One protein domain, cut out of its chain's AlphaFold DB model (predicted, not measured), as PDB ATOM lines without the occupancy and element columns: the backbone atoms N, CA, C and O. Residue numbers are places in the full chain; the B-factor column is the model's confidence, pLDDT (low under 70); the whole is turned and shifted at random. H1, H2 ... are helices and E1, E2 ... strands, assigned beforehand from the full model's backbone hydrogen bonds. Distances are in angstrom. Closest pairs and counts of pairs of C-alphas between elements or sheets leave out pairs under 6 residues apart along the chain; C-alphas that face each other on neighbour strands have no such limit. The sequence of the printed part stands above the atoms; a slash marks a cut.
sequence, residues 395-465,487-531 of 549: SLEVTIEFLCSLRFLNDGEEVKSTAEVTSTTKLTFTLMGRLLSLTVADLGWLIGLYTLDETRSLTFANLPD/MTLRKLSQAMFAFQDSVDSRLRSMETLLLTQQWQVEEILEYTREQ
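Overview. This is residues 395 to 465 and 487 to 531 of the 549 residues of an uncharacterized protein of Cuscuta campestris (UniProt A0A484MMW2). One very long helix, H4, with a small head beside its first part: the head holds a three-stranded antiparallel sheet, E1, E2 and E3, with H1 and H2 on it, and residues 508 to 531 of H4 stick out from it as a free arm. Short H3 sits near the end of the head that is away from this arm. The printed part has 116 residues with four named helices and three named strands, in the order H1, E1, E2, E3, H2, H3, H4; the sheet's order is E1, E2, E3, and the class is mostly helix. The whole is only just extended, close to loose, with a radius of gyration of the C-alphas of 20.3 A, a rod spanning 75 by 27 by 25 A.

Along the chain. H1, residues 395 to 404, begins with C-alpha 395 at (301.858, 254.495, 297.637) and is 14.2 A long. E1 is residues 407 to 410, 10.2 A. E2, residues 426 to 431, is 15.4 A long, and E3, residues 434 to 439, is 16.7 A long. H2 is residues 440 to 446, 9.8 A, and H3 is residues 458 to 461, 4.9 A. H4, residues 489 to 531, runs 63.0 A from (280.217, 248.385, 310.898) to (296.758, 272.813, 255.182).

Arrangement. The strands form a meander, each the antiparallel neighbour of the one before. In the hairpin E1 and E2, at 154 degrees, N 409 and O 426 are 2.8 A apart, within hydrogen-bond range. In the hairpin E2 and E3, at 155 degrees, N 427 and O 438 are 2.8 A apart, also within range. H1 is on the sheet, at the sheet's level, with a height of 0.3 A; its closest C-alphas to E2 are those of Phe 402 and Thr 430, 5.4 A. H2 is on the sheet too, at a height of 5.7 A. H1 and H4 only just touch, with 3 pairs of C-alphas within 8 A, made by residues 500 to 504 of H4 alone; they are about perpendicular at 80 degrees, and the closest C-alphas are those of Leu 403 and Gln 500, 6.5 A. H2 and H4 are close but not clearly touching, the C-alphas of Val 440 and Leu 489 being 7.7 A apart. H3 is apart from H4, and only just apart from H2, at 8.4 A. Every O i to N i+4 pair is within hydrogen-bond range in H1 and H2, 38 of 39 in H4, and H3 is too short for such a pair.

Size, cuts and confidence. The C-alphas of Leu 458 and Gln 531, the two farthest apart, are 75.2 A apart. Without residues 508 to 531, the body of 92 residues spans 38 by 25 by 23 A. Residues 466 to 486 are not printed, and C-alphas 465 and 487 are 13.6 A apart across the cut. The links E1 to E2 and H2 to H3 are long. The mean pLDDT of the printed part is 76.4, with 22 residues under 70, among them 395 to 400 and 461 to 465.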
ATOM      1  N   SER A 395     303.049 254.441 296.773       59.38
ATOM      2  CA  SER A 395     301.858 254.495 297.637       59.38
ATOM      3  C   SER A 395     300.588 255.004 296.937       59.38
ATOM      4  O   SER A 395     299.487 254.600 297.318       59.38
ATOM      5  N   LEU A 396     300.704 255.838 295.897       60.28
ATOM      6  CA  LEU A 396     299.557 256.264 295.088       60.28
ATOM      7  C   LEU A 396     299.102 255.165 294.120       60.28
ATOM      8  O   LEU A 396     297.905 254.903 294.028       60.28
ATOM      9  N   GLU A 397     300.037 254.512 293.428       63.59
ATOM     10  CA  GLU A 397     299.745 253.429 292.478       63.59
ATOM     11  C   GLU A 397     299.087 252.234 293.182       63.59
ATOM     12  O   GLU A 397     298.019 251.793 292.765       63.59
ATOM     13  N   VAL A 398     299.637 251.810 294.326       66.88
ATOM     14  CA  VAL A 398     299.078 250.752 295.190       66.88
ATOM     15  C   VAL A 398     297.687 251.113 295.724       66.88
ATOM     16  O   VAL A 398     296.820 250.250 295.841       66.88
ATOM     17  N   THR A 399     297.434 252.392 296.013       63.94
ATOM     18  CA  THR A 399     296.107 252.852 296.459       63.94
ATOM     19  C   THR A 399     295.089 252.850 295.320       63.94
ATOM     20  O   THR A 399     293.929 252.512 295.541       63.94
ATOM     21  N   ILE A 400     295.497 253.204 294.098       67.38
ATOM     22  CA  ILE A 400     294.628 253.110 292.918       67.38
ATOM     23  C   ILE A 400     294.338 251.637 292.601       67.38
ATOM     24  O   ILE A 400     293.186 251.304 292.348       67.38
ATOM     25  N   GLU A 401     295.334 250.753 292.680       75.12
ATOM     26  CA  GLU A 401     295.154 249.305 292.514       75.12
ATOM     27  C   GLU A 401     294.151 248.737 293.529       75.12
ATOM     28  O   GLU A 401     293.166 248.116 293.119       75.12
ATOM     29  N   PHE A 402     294.342 249.031 294.821       76.25
ATOM     30  CA  PHE A 402     293.440 248.647 295.914       76.25
ATOM     31  C   PHE A 402     291.986 249.029 295.625       76.25
ATOM     32  O   PHE A 402     291.090 248.208 295.788       76.25
ATOM     33  N   LEU A 403     291.745 250.256 295.153       69.88
ATOM     34  CA  LEU A 403     290.394 250.786 294.944       69.88
ATOM     35  C   LEU A 403     289.775 250.306 293.628       69.88
ATOM     36  O   LEU A 403     288.617 249.911 293.606       69.88
ATOM     37  N   CYS A 404     290.533 250.251 292.533       70.06
ATOM     38  CA  CYS A 404     290.049 249.728 291.247       70.06
ATOM     39  C   CYS A 404     289.698 248.228 291.282       70.06
ATOM     40  O   CYS A 404     289.092 247.716 290.342       70.06
ATOM     41  N   SER A 405     290.102 247.520 292.338       82.44
ATOM     42  CA  SER A 405     289.859 246.090 292.544       82.44
ATOM     43  C   SER A 405     288.963 245.778 293.749       82.44
ATOM     44  O   SER A 405     288.601 244.614 293.923       82.44
ATOM     45  N   LEU A 406     288.590 246.781 294.555       83.25
ATOM     46  CA  LEU A 406     287.811 246.608 295.779       83.25
ATOM     47  C   LEU A 406     286.373 246.174 295.472       83.25
ATOM     48  O   LEU A 406     285.594 246.921 294.882       83.25
ATOM     49  N   ARG A 407     286.004 244.982 295.940       85.44
ATOM     50  CA  ARG A 407     284.652 244.420 295.851       85.44
ATOM     51  C   ARG A 407     284.189 243.927 297.212       85.44
ATOM     52  O   ARG A 407     284.995 243.483 298.026       85.44
ATOM     53  N   PHE A 408     282.881 243.968 297.436       86.75
ATOM     54  CA  PHE A 408     282.224 243.426 298.624       86.75
ATOM     55  C   PHE A 408     281.384 242.218 298.202       86.75
ATOM     56  O   PHE A 408     280.596 242.324 297.266       86.75
ATOM     57  N   LEU A 409     281.557 241.076 298.866       85.62
ATOM     58  CA  LEU A 409     280.963 239.795 298.482       85.62
ATOM     59  C   LEU A 409     280.254 239.124 299.668       85.62
ATOM     60  O   LEU A 409     280.887 238.834 300.686       85.62
ATOM     61  N   ASN A 410     278.971 238.804 299.498       87.19
ATOM     62  CA  ASN A 410     278.193 237.939 300.393       87.19
ATOM     63  C   ASN A 410     277.902 236.632 299.658       87.19
ATOM     64  O   ASN A 410     277.353 236.664 298.563       87.19
ATOM     65  N   ASP A 411     278.314 235.494 300.221       83.12
ATOM     66  CA  ASP A 411     278.069 234.139 299.686       83.12
ATOM     67  C   ASP A 411     278.466 233.897 298.207       83.12
ATOM     68  O   ASP A 411     278.136 232.869 297.621       83.12
ATOM     69  N   GLY A 412     279.256 234.807 297.626       79.31
ATOM     70  CA  GLY A 412     279.705 234.796 296.229       79.31
ATOM     71  C   GLY A 412     279.100 235.904 295.358       79.31
ATOM     72  O   GLY A 412     279.657 236.199 294.304       79.31
ATOM     73  N   GLU A 413     278.023 236.561 295.798       84.69
ATOM     74  CA  GLU A 413     277.391 237.674 295.085       84.69
ATOM     75  C   GLU A 413     277.950 239.043 295.497       84.69
ATOM     76  O   GLU A 413     278.272 239.288 296.660       84.69
ATOM     77  N   GLU A 414     278.038 239.960 294.528       85.62
ATOM     78  CA  GLU A 414     278.536 241.322 294.730       85.62
ATOM     79  C   GLU A 414     277.493 242.229 295.396       85.62
ATOM     80  O   GLU A 414     276.422 242.502 294.841       85.62
ATOM     81  N   VAL A 415     277.854 242.702 296.591       84.38
ATOM     82  CA  VAL A 415     277.058 243.550 297.479       84.38
ATOM     83  C   VAL A 415     276.941 244.957 296.898       84.38
ATOM     84  O   VAL A 415     277.944 245.620 296.631       84.38
ATOM     85  N   LYS A 416     275.705 245.431 296.718       79.50
ATOM     86  CA  LYS A 416     275.393 246.673 295.988       79.50
ATOM     87  C   LYS A 416     274.955 247.810 296.899       79.50
ATOM     88  O   LYS A 416     274.939 248.957 296.452       79.50
ATOM     89  N   SER A 417     274.629 247.538 298.164       78.94
ATOM     90  CA  SER A 417     274.325 248.589 299.136       78.94
ATOM     91  C   SER A 417     275.023 248.415 300.484       78.94
ATOM     92  O   SER A 417     275.272 247.319 300.974       78.94
ATOM     93  N   THR A 418     275.258 249.544 301.155       72.44
ATOM     94  CA  THR A 418     275.830 249.601 302.516       72.44
ATOM     95  C   THR A 418     274.919 249.017 303.607       72.44
ATOM     96  O   THR A 418     275.320 248.993 304.770       72.44
ATOM     97  N   ALA A 419     273.702 248.584 303.256       72.81
ATOM     98  CA  ALA A 419     272.758 247.902 304.142       72.81
ATOM     99  C   ALA A 419     272.790 246.367 303.999       72.81
ATOM    100  O   ALA A 419     272.223 245.683 304.837       72.81
ATOM    101  N   GLU A 420     273.455 245.840 302.969       77.62
ATOM    102  CA  GLU A 420     273.737 244.406 302.785       77.62
ATOM    103  C   GLU A 420     275.091 243.998 303.404       77.62
ATOM    104  O   GLU A 420     275.418 242.814 303.454       77.62
ATOM    105  N   VAL A 421     275.914 244.963 303.836       80.06
ATOM    106  CA  VAL A 421     277.261 244.706 304.373       80.06
ATOM    107  C   VAL A 421     277.176 244.277 305.837       80.06
ATOM    108  O   VAL A 421     276.852 245.088 306.704       80.06
ATOM    109  N   THR A 422     277.538 243.025 306.100       81.44
ATOM    110  CA  THR A 422     277.584 242.385 307.420       81.44
ATOM    111  C   THR A 422     279.029 242.274 307.931       81.44
ATOM    112  O   THR A 422     279.991 242.663 307.265       81.44
ATOM    113  N   SER A 423     279.211 241.697 309.122       80.50
ATOM    114  CA  SER A 423     280.526 241.271 309.632       80.50
ATOM    115  C   SER A 423     281.197 240.195 308.770       80.50
ATOM    116  O   SER A 423     282.424 240.189 308.657       80.50
ATOM    117  N   THR A 424     280.405 239.318 308.145       83.50
ATOM    118  CA  THR A 424     280.863 238.181 307.333       83.50
ATOM    119  C   THR A 424     281.103 238.521 305.863       83.50
ATOM    120  O   THR A 424     281.749 237.726 305.177       83.50
ATOM    121  N   THR A 425     280.647 239.685 305.380       86.75
ATOM    122  CA  THR A 425     280.947 240.177 304.027       86.75
ATOM    123  C   THR A 425     282.448 240.120 303.765       86.75
ATOM    124  O   THR A 425     283.249 240.675 304.521       86.75
ATOM    125  N   LYS A 426     282.839 239.460 302.675       89.06
ATOM    126  CA  LYS A 426     284.228 239.396 302.222       89.06
ATOM    127  C   LYS A 426     284.532 240.624 301.381       89.06
ATOM    128  O   LYS A 426     283.884 240.845 300.364       89.06
ATOM    129  N   LEU A 427     285.536 241.396 301.769       87.25
ATOM    130  CA  LEU A 427     286.195 242.316 300.859       87.25
ATOM    131  C   LEU A 427     287.232 241.531 300.060       87.25
ATOM    132  O   LEU A 427     288.075 240.852 300.650       87.25
ATOM    133  N   THR A 428     287.194 241.651 298.738       87.94
ATOM    134  CA  THR A 428     288.283 241.227 297.853       87.94
ATOM    135  C   THR A 428     288.902 242.448 297.193       87.94
ATOM    136  O   THR A 428     288.200 243.394 296.845       87.94
ATOM    137  N   PHE A 429     290.228 242.462 297.084       85.81
ATOM    138  CA  PHE A 429     290.993 243.554 296.478       85.81
ATOM    139  C   PHE A 429     292.396 243.076 296.102       85.81
ATOM    140  O   PHE A 429     292.946 242.173 296.727       85.81
ATOM    141  N   THR A 430     292.994 243.698 295.098       80.62
ATOM    142  CA  THR A 430     294.382 243.487 294.686       80.62
ATOM    143  C   THR A 430     295.274 244.538 295.342       80.62
ATOM    144  O   THR A 430     294.931 245.717 295.377       80.62
ATOM    145  N   LEU A 431     296.424 244.117 295.862       78.75
ATOM    146  CA  LEU A 431     297.420 244.993 296.473       78.75
ATOM    147  C   LEU A 431     298.820 244.495 296.093       78.75
ATOM    148  O   LEU A 431     299.155 243.340 296.361       78.75
ATOM    149  N   MET A 432     299.638 245.339 295.460       78.69
ATOM    150  CA  MET A 432     300.955 244.965 294.918       78.69
ATOM    151  C   MET A 432     300.879 243.747 293.972       78.69
ATOM    152  O   MET A 432     301.694 242.825 294.052       78.69
ATOM    153  N   GLY A 433     299.854 243.691 293.115       76.75
ATOM    154  CA  GLY A 433     299.575 242.569 292.213       76.75
ATOM    155  C   GLY A 433     299.080 241.279 292.885       76.75
ATOM    156  O   GLY A 433     298.797 240.307 292.185       76.75
ATOM    157  N   ARG A 434     298.960 241.229 294.222       76.50
ATOM    158  CA  ARG A 434     298.445 240.066 294.968       76.50
ATOM    159  C   ARG A 434     296.955 240.258 295.264       76.50
ATOM    160  O   ARG A 434     296.583 241.235 295.907       76.50
ATOM    161  N   LEU A 435     296.103 239.327 294.826       85.06
ATOM    162  CA  LEU A 435     294.688 239.301 295.214       85.06
ATOM    163  C   LEU A 435     294.559 238.855 296.678       85.06
ATOM    164  O   LEU A 435     295.048 237.790 297.056       85.06
ATOM    165  N   LEU A 436     293.881 239.663 297.484       83.56
ATOM    166  CA  LEU A 436     293.617 239.454 298.901       83.56
ATOM    167  C   LEU A 436     292.108 239.324 299.143       83.56
ATOM    168  O   LEU A 436     291.289 239.881 298.411       83.56
ATOM    169  N   SER A 437     291.746 238.582 300.190       86.88
ATOM    170  CA  SER A 437     290.369 238.437 300.669       86.88
ATOM    171  C   SER A 437     290.361 238.476 302.195       86.88
ATOM    172  O   SER A 437     291.073 237.700 302.828       86.88
ATOM    173  N   LEU A 438     289.539 239.346 302.778       87.50
ATOM    174  CA  LEU A 438     289.365 239.532 304.228       87.50
ATOM    175  C   LEU A 438     287.873 239.725 304.527       87.50
ATOM    176  O   LEU A 438     287.165 240.252 303.675       87.50
ATOM    177  N   THR A 439     287.367 239.358 305.704       85.69
ATOM    178  CA  THR A 439     286.016 239.803 306.105       85.69
ATOM    179  C   THR A 439     286.033 241.254 306.600       85.69
ATOM    180  O   THR A 439     287.088 241.790 306.949       85.69
ATOM    181  N   VAL A 440     284.869 241.913 306.675       83.19
ATOM    182  CA  VAL A 440     284.752 243.237 307.321       83.19
ATOM    183  C   VAL A 440     285.170 243.161 308.797       83.19
ATOM    184  O   VAL A 440     285.774 244.104 309.313       83.19
ATOM    185  N   ALA A 441     284.913 242.026 309.457       82.88
ATOM    186  CA  ALA A 441     285.406 241.731 310.799       82.88
ATOM    187  C   ALA A 441     286.948 241.695 310.859       82.88
ATOM    188  O   ALA A 441     287.543 242.421 311.657       82.88
ATOM    189  N   ASP A 442     287.600 240.922 309.980       82.38
ATOM    190  CA  ASP A 442     289.070 240.825 309.921       82.38
ATOM    191  C   ASP A 442     289.715 242.182 309.622       82.38
ATOM    192  O   ASP A 442     290.684 242.565 310.274       82.38
ATOM    193  N   LEU A 443     289.157 242.935 308.665       81.44
ATOM    194  CA  LEU A 443     289.636 244.268 308.306       81.44
ATOM    195  C   LEU A 443     289.519 245.239 309.486       81.44
ATOM    196  O   LEU A 443     290.476 245.948 309.787       81.44
ATOM    197  N   GLY A 444     288.368 245.261 310.165       76.75
ATOM    198  CA  GLY A 444     288.130 246.126 311.321       76.75
ATOM    199  C   GLY A 444     289.045 245.814 312.512       76.75
ATOM    200  O   GLY A 444     289.478 246.737 313.203       76.75
ATOM    201  N   TRP A 445     289.396 244.540 312.712       82.00
ATOM    202  CA  TRP A 445     290.425 244.127 313.670       82.00
ATOM    203  C   TRP A 445     291.834 244.561 313.232       82.00
ATOM    204  O   TRP A 445     292.561 245.170 314.016       82.00
ATOM    205  N   LEU A 446     292.206 244.312 311.970       76.00
ATOM    206  CA  LEU A 446     293.535 244.607 311.417       76.00
ATOM    207  C   LEU A 446     293.900 246.099 311.504       76.00
ATOM    208  O   LEU A 446     295.044 246.439 311.796       76.00
ATOM    209  N   ILE A 447     292.923 246.988 311.296       75.00
ATOM    210  CA  ILE A 447     293.093 248.450 311.400       75.00
ATOM    211  C   ILE A 447     292.798 249.001 312.808       75.00
ATOM    212  O   ILE A 447     292.736 250.215 312.997       75.00
ATOM    213  N   GLY A 448     292.596 248.129 313.802       74.56
ATOM    214  CA  GLY A 448     292.422 248.507 315.206       74.56
ATOM    215  C   GLY A 448     291.137 249.276 315.535       74.56
ATOM    216  O   GLY A 448     291.124 250.007 316.524       74.56
ATOM    217  N   LEU A 449     290.070 249.138 314.737       73.38
ATOM    218  CA  LEU A 449     288.741 249.664 315.093       73.38
ATOM    219  C   LEU A 449     288.027 248.800 316.139       73.38
ATOM    220  O   LEU A 449     287.187 249.327 316.866       73.38
ATOM    221  N   TYR A 450     288.357 247.509 316.200       74.38
ATOM    222  CA  TYR A 450     287.748 246.531 317.100       74.38
ATOM    223  C   TYR A 450     288.797 245.582 317.687       74.38
ATOM    224  O   TYR A 450     289.807 245.281 317.043       74.38
ATOM    225  N   THR A 451     288.549 245.047 318.882       79.50
ATOM    226  CA  THR A 451     289.355 243.936 319.418       79.50
ATOM    227  C   THR A 451     288.983 242.594 318.774       79.50
ATOM    228  O   THR A 451     287.917 242.433 318.187       79.50
ATOM    229  N   LEU A 452     289.867 241.593 318.897       80.38
ATOM    230  CA  LEU A 452     289.615 240.234 318.389       80.38
ATOM    231  C   LEU A 452     288.448 239.530 319.108       80.38
ATOM    232  O   LEU A 452     287.885 238.578 318.576       80.38
ATOM    233  N   ASP A 453     288.114 239.972 320.322       78.00
ATOM    234  CA  ASP A 453     286.982 239.455 321.094       78.00
ATOM    235  C   ASP A 453     285.670 240.096 320.612       78.00
ATOM    236  O   ASP A 453     284.701 239.395 320.325       78.00
ATOM    237  N   GLU A 454     285.678 241.414 320.374       76.75
ATOM    238  CA  GLU A 454     284.567 242.129 319.734       76.75
ATOM    239  C   GLU A 454     284.218 241.536 318.368       76.75
ATOM    240  O   GLU A 454     283.063 241.183 318.154       76.75
ATOM    241  N   THR A 455     285.185 241.354 317.459       77.44
ATOM    242  CA  THR A 455     284.901 240.848 316.099       77.44
ATOM    243  C   THR A 455     284.422 239.398 316.059       77.44
ATOM    244  O   THR A 455     283.839 238.975 315.060       77.44
ATOM    245  N   ARG A 456     284.625 238.641 317.145       77.88
ATOM    246  CA  ARG A 456     284.120 237.271 317.332       77.88
ATOM    247  C   ARG A 456     282.823 237.205 318.138       77.88
ATOM    248  O   ARG A 456     282.219 236.136 318.216       77.88
ATOM    249  N   SER A 457     282.387 238.313 318.733       79.25
ATOM    250  CA  SER A 457     281.168 238.356 319.531       79.25
ATOM    251  C   SER A 457     279.925 238.127 318.673       79.25
ATOM    252  O   SER A 457     279.761 238.705 317.596       79.25
ATOM    253  N   LEU A 458     278.961 237.381 319.216       73.06
ATOM    254  CA  LEU A 458     277.623 237.260 318.637       73.06
ATOM    255  C   LEU A 458     276.917 238.628 318.519       73.06
ATOM    256  O   LEU A 458     276.092 238.814 317.631       73.06
ATOM    257  N   THR A 459     277.271 239.613 319.355       69.06
ATOM    258  CA  THR A 459     276.762 240.995 319.237       69.06
ATOM    259  C   THR A 459     277.357 241.766 318.058       69.06
ATOM    260  O   THR A 459     276.753 242.738 317.618       69.06
ATOM    261  N   PHE A 460     278.509 241.338 317.532       72.62
ATOM    262  CA  PHE A 460     279.138 241.890 316.331       72.62
ATOM    263  C   PHE A 460     278.662 241.174 315.066       72.62
ATOM    264  O   PHE A 460     278.426 241.812 314.041       72.62
ATOM    265  N   ALA A 461     278.444 239.857 315.154       69.31
ATOM    266  CA  ALA A 461     277.736 239.097 314.127       69.31
ATOM    267  C   ALA A 461     276.319 239.655 313.891       69.31
ATOM    268  O   ALA A 461     275.929 239.863 312.747       69.31
ATOM    269  N   ASN A 462     275.613 239.983 314.979       66.06
ATOM    270  CA  ASN A 462     274.259 240.543 314.982       66.06
ATOM    271  C   ASN A 462     274.236 242.076 315.186       66.06
ATOM    272  O   ASN A 462     273.267 242.601 315.739       66.06
ATOM    273  N   LEU A 463     275.293 242.803 314.792       63.56
ATOM    274  CA  LEU A 463     275.276 244.274 314.777       63.56
ATOM    275  C   LEU A 463     274.130 244.726 313.853       63.56
ATOM    276  O   LEU A 463     274.161 244.375 312.675       63.56
ATOM    277  N   PRO A 464     273.124 245.480 314.333       49.59
ATOM    278  CA  PRO A 464     271.913 245.692 313.555       49.59
ATOM    279  C   PRO A 464     272.184 246.540 312.306       49.59
ATOM    280  O   PRO A 464     272.753 247.634 312.385       49.59
ATOM    281  N   ASP A 465     271.671 246.076 311.161       52.81
ATOM    282  CA  ASP A 465     271.731 246.768 309.860       52.81
ATOM    283  C   ASP A 465     271.132 248.182 309.924       52.81
ATOM    284  O   ASP A 465     271.403 249.045 309.085       52.81
ATOM    285  N   MET A 487     283.425 253.012 315.722       65.25
ATOM    286  CA  MET A 487     282.772 253.324 314.458       65.25
ATOM    287  C   MET A 487     282.020 252.081 313.999       65.25
ATOM    288  O   MET A 487     282.659 251.134 313.563       65.25
ATOM    289  N   THR A 488     280.686 252.085 314.092       70.69
ATOM    290  CA  THR A 488     279.878 250.899 313.768       70.69
ATOM    291  C   THR A 488     280.165 250.370 312.366       70.69
ATOM    292  O   THR A 488     280.495 251.129 311.453       70.69
ATOM    293  N   LEU A 489     279.965 249.066 312.169       67.31
ATOM    294  CA  LEU A 489     280.217 248.385 310.898       67.31
ATOM    295  C   LEU A 489     279.513 249.065 309.709       67.31
ATOM    296  O   LEU A 489     280.101 249.208 308.639       67.31
ATOM    297  N   ARG A 490     278.315 249.619 309.931       70.25
ATOM    298  CA  ARG A 490     277.586 250.431 308.947       70.25
ATOM    299  C   ARG A 490     278.225 251.800 308.657       70.25
ATOM    300  O   ARG A 490     278.166 252.268 307.526       70.25
ATOM    301  N   LYS A 491     278.839 252.464 309.647       73.56
ATOM    302  CA  LYS A 491     279.621 253.699 309.428       73.56
ATOM    303  C   LYS A 491     280.918 253.392 308.661       73.56
ATOM    304  O   LYS A 491     281.280 254.164 307.776       73.56
ATOM    305  N   LEU A 492     281.560 252.252 308.939       73.38
ATOM    306  CA  LEU A 492     282.722 251.750 308.195       73.38
ATOM    307  C   LEU A 492     282.365 251.429 306.732       73.38
ATOM    308  O   LEU A 492     283.006 251.958 305.823       73.38
ATOM    309  N   SER A 493     281.310 250.643 306.482       72.69
ATOM    310  CA  SER A 493     280.878 250.298 305.119       72.69
ATOM    311  C   SER A 493     280.474 251.540 304.316       72.69
ATOM    312  O   SER A 493     280.917 251.710 303.181       72.69
ATOM    313  N   GLN A 494     279.731 252.475 304.921       77.31
ATOM    314  CA  GLN A 494     279.402 253.764 304.301       77.31
ATOM    315  C   GLN A 494     280.637 254.606 303.965       77.31
ATOM    316  O   GLN A 494     280.656 255.244 302.914       77.31
ATOM    317  N   ALA A 495     281.667 254.610 304.817       72.12
ATOM    318  CA  ALA A 495     282.912 255.320 304.536       72.12
ATOM    319  C   ALA A 495     283.675 254.702 303.351       72.12
ATOM    320  O   ALA A 495     284.221 255.446 302.538       72.12
ATOM    321  N   MET A 496     283.682 253.371 303.224       74.62
ATOM    322  CA  MET A 496     284.352 252.677 302.119       74.62
ATOM    323  C   MET A 496     283.603 252.837 300.790       74.62
ATOM    324  O   MET A 496     284.214 253.264 299.814       74.62
ATOM    325  N   PHE A 497     282.284 252.609 300.753       76.50
ATOM    326  CA  PHE A 497     281.472 252.820 299.542       76.50
ATOM    327  C   PHE A 497     281.533 254.278 299.055       76.50
ATOM    328  O   PHE A 497     281.817 254.526 297.888       76.50
ATOM    329  N   ALA A 498     281.370 255.261 299.950       72.56
ATOM    330  CA  ALA A 498     281.448 256.674 299.568       72.56
ATOM    331  C   ALA A 498     282.859 257.111 299.121       72.56
ATOM    332  O   ALA A 498     283.002 258.113 298.413       72.56
ATOM    333  N   PHE A 499     283.907 256.388 299.534       67.56
ATOM    334  CA  PHE A 499     285.260 256.601 299.029       67.56
ATOM    335  C   PHE A 499     285.438 255.980 297.638       67.56
ATOM    336  O   PHE A 499     285.936 256.673 296.752       67.56
ATOM    337  N   GLN A 500     284.940 254.758 297.417       71.38
ATOM    338  CA  GLN A 500     284.917 254.104 296.105       71.38
ATOM    339  C   GLN A 500     284.190 254.961 295.059       71.38
ATOM    340  O   GLN A 500     284.786 255.322 294.047       71.38
ATOM    341  N   ASP A 501     282.963 255.408 295.354       72.31
ATOM    342  CA  ASP A 501     282.185 256.323 294.502       72.31
ATOM    343  C   ASP A 501     282.990 257.578 294.113       72.31
ATOM    344  O   ASP A 501     282.935 258.061 292.978       72.31
ATOM    345  N   SER A 502     283.761 258.131 295.059       69.31
ATOM    346  CA  SER A 502     284.581 259.324 294.834       69.31
ATOM    347  C   SER A 502     285.811 259.055 293.961       69.31
ATOM    348  O   SER A 502     286.275 259.967 293.268       69.31
ATOM    349  N   VAL A 503     286.333 257.831 293.979       62.03
ATOM    350  CA  VAL A 503     287.493 257.393 293.195       62.03
ATOM    351  C   VAL A 503     287.052 257.067 291.772       62.03
ATOM    352  O   VAL A 503     287.567 257.675 290.837       62.03
ATOM    353  N   ASP A 504     286.008 256.257 291.606       70.12
ATOM    354  CA  ASP A 504     285.351 255.981 290.326       70.12
ATOM    355  C   ASP A 504     284.922 257.274 289.613       70.12
ATOM    356  O   ASP A 504     285.157 257.453 288.416       70.12
ATOM    357  N   SER A 505     284.329 258.222 290.349       70.75
ATOM    358  CA  SER A 505     283.945 259.533 289.811       70.75
ATOM    359  C   SER A 505     285.155 260.335 289.307       70.75
ATOM    360  O   SER A 505     285.073 260.982 288.259       70.75
ATOM    361  N   ARG A 506     286.298 260.267 290.004       64.38
ATOM    362  CA  ARG A 506     287.550 260.911 289.572       64.38
ATOM    363  C   ARG A 506     288.176 260.213 288.370       64.38
ATOM    364  O   ARG A 506     288.615 260.909 287.461       64.38
ATOM    365  N   LEU A 507     288.175 258.881 288.332       67.12
ATOM    366  CA  LEU A 507     288.696 258.101 287.208       67.12
ATOM    367  C   LEU A 507     287.904 258.399 285.926       67.12
ATOM    368  O   LEU A 507     288.505 258.791 284.929       67.12
ATOM    369  N   ARG A 508     286.565 258.391 285.982       71.38
ATOM    370  CA  ARG A 508     285.695 258.821 284.863       71.38
ATOM    371  C   ARG A 508     285.929 260.289 284.469       71.38
ATOM    372  O   ARG A 508     285.883 260.643 283.291       71.38
ATOM    373  N   SER A 509     286.232 261.163 285.434       65.62
ATOM    374  CA  SER A 509     286.618 262.561 285.171       65.62
ATOM    375  C   SER A 509     288.016 262.716 284.547       65.62
ATOM    376  O   SER A 509     288.290 263.762 283.957       65.62
ATOM    377  N   MET A 510     288.904 261.727 284.676       65.88
ATOM    378  CA  MET A 510     290.220 261.691 284.025       65.88
ATOM    379  C   MET A 510     290.121 261.067 282.630       65.88
ATOM    380  O   MET A 510     290.655 261.625 281.680       65.88
ATOM    381  N   GLU A 511     289.366 259.979 282.489       70.62
ATOM    382  CA  GLU A 511     289.013 259.343 281.215       70.62
ATOM    383  C   GLU A 511     288.365 260.344 280.243       70.62
ATOM    384  O   GLU A 511     288.850 260.545 279.132       70.62
ATOM    385  N   THR A 512     287.333 261.069 280.686       72.56
ATOM    386  CA  THR A 512     286.682 262.112 279.868       72.56
ATOM    387  C   THR A 512     287.607 263.285 279.526       72.56
ATOM    388  O   THR A 512     287.504 263.845 278.432       72.56
ATOM    389  N   LEU A 513     288.553 263.644 280.403       73.69
ATOM    390  CA  LEU A 513     289.580 264.648 280.104       73.69
ATOM    391  C   LEU A 513     290.556 264.150 279.024       73.69
ATOM    392  O   LEU A 513     290.874 264.907 278.108       73.69
ATOM    393  N   LEU A 514     290.998 262.893 279.110       73.81
ATOM    394  CA  LEU A 514     291.901 262.267 278.139       73.81
ATOM    395  C   LEU A 514     291.233 262.118 276.767       73.81
ATOM    396  O   LEU A 514     291.826 262.518 275.771       73.81
ATOM    397  N   LEU A 515     289.978 261.661 276.715       78.44
ATOM    398  CA  LEU A 515     289.179 261.607 275.481       78.44
ATOM    399  C   LEU A 515     289.008 263.000 274.848       78.44
ATOM    400  O   LEU A 515     289.132 263.152 273.635       78.44
ATOM    401  N   THR A 516     288.796 264.040 275.665       77.19
ATOM    402  CA  THR A 516     288.716 265.429 275.175       77.19
ATOM    403  C   THR A 516     290.057 265.907 274.600       77.19
ATOM    404  O   THR A 516     290.078 266.588 273.576       77.19
ATOM    405  N   GLN A 517     291.182 265.544 275.225       78.88
ATOM    406  CA  GLN A 517     292.522 265.873 274.722       78.88
ATOM    407  C   GLN A 517     292.866 265.101 273.441       78.88
ATOM    408  O   GLN A 517     293.434 265.689 272.525       78.88
ATOM    409  N   GLN A 518     292.487 263.823 273.344       82.25
ATOM    410  CA  GLN A 518     292.646 263.027 272.126       82.25
ATOM    411  C   GLN A 518     291.888 263.668 270.958       82.25
ATOM    412  O   GLN A 518     292.488 263.922 269.917       82.25
ATOM    413  N   TRP A 519     290.612 264.019 271.156       90.19
ATOM    414  CA  TRP A 519     289.801 264.674 270.128       90.19
ATOM    415  C   TRP A 519     290.420 266.001 269.646       90.19
ATOM    416  O   TRP A 519     290.488 266.253 268.446       90.19
ATOM    417  N   GLN A 520     290.963 266.814 270.560       80.31
ATOM    418  CA  GLN A 520     291.682 268.048 270.205       80.31
ATOM    419  C   GLN A 520     292.966 267.785 269.399       80.31
ATOM    420  O   GLN A 520     293.304 268.559 268.504       80.31
ATOM    421  N   VAL A 521     293.697 266.705 269.691       83.38
ATOM    422  CA  VAL A 521     294.884 266.311 268.912       83.38
ATOM    423  C   VAL A 521     294.484 265.817 267.518       83.38
ATOM    424  O   VAL A 521     295.138 266.177 266.541       83.38
ATOM    425  N   GLU A 522     293.398 265.054 267.403       83.44
ATOM    426  CA  GLU A 522     292.855 264.585 266.123       83.44
ATOM    427  C   GLU A 522     292.371 265.754 265.244       83.44
ATOM    428  O   GLU A 522     292.762 265.829 264.078       83.44
ATOM    429  N   GLU A 523     291.647 266.729 265.810       84.88
ATOM    430  CA  GLU A 523     291.227 267.969 265.129       84.88
ATOM    431  C   GLU A 523     292.436 268.774 264.601       84.88
ATOM    432  O   GLU A 523     292.460 269.206 263.445       84.88
ATOM    433  N   ILE A 524     293.492 268.925 265.412       83.69
ATOM    434  CA  ILE A 524     294.732 269.613 265.012       83.69
ATOM    435  C   ILE A 524     295.468 268.851 263.897       83.69
ATOM    436  O   ILE A 524     296.008 269.474 262.973       83.69
ATOM    437  N   LEU A 525     295.500 267.516 263.949       81.06
ATOM    438  CA  LEU A 525     296.119 266.675 262.920       81.06
ATOM    439  C   LEU A 525     295.342 266.724 261.596       81.06
ATOM    440  O   LEU A 525     295.965 266.792 260.533       81.06
ATOM    441  N   GLU A 526     294.010 266.742 261.639       86.56
ATOM    442  CA  GLU A 526     293.159 266.891 260.457       86.56
ATOM    443  C   GLU A 526     293.298 268.284 259.825       86.56
ATOM    444  O   GLU A 526     293.599 268.389 258.633       86.56
ATOM    445  N   TYR A 527     293.232 269.355 260.624       82.00
ATOM    446  CA  TYR A 527     293.504 270.717 260.153       82.00
ATOM    447  C   TYR A 527     294.891 270.831 259.495       82.00
ATOM    448  O   TYR A 527     295.046 271.413 258.419       82.00
ATOM    449  N   THR A 528     295.916 270.227 260.106       81.88
ATOM    450  CA  THR A 528     297.286 270.217 259.564       81.88
ATOM    451  C   THR A 528     297.367 269.444 258.241       81.88
ATOM    452  O   THR A 528     298.039 269.895 257.307       81.88
ATOM    453  N   ARG A 529     296.644 268.323 258.119       83.31
ATOM    454  CA  ARG A 529     296.524 267.529 256.885       83.31
ATOM    455  C   ARG A 529     295.893 268.351 255.756       83.31
ATOM    456  O   ARG A 529     296.454 268.394 254.660       83.31
ATOM    457  N   GLU A 530     294.802 269.069 256.029       79.88
ATOM    458  CA  GLU A 530     294.168 269.966 255.051       79.88
ATOM    459  C   GLU A 530     295.076 271.123 254.608       79.88
ATOM    460  O   GLU A 530     295.112 271.478 253.428       79.88
ATOM    461  N   GLN A 531     295.819 271.740 255.531       73.75
ATOM    462  CA  GLN A 531     296.758 272.813 255.182       73.75
ATOM    463  C   GLN A 531     297.942 272.292 254.349       73.75
ATOM    464  O   GLN A 531     298.517 273.039 253.552       73.75
TER     465      GLN A 531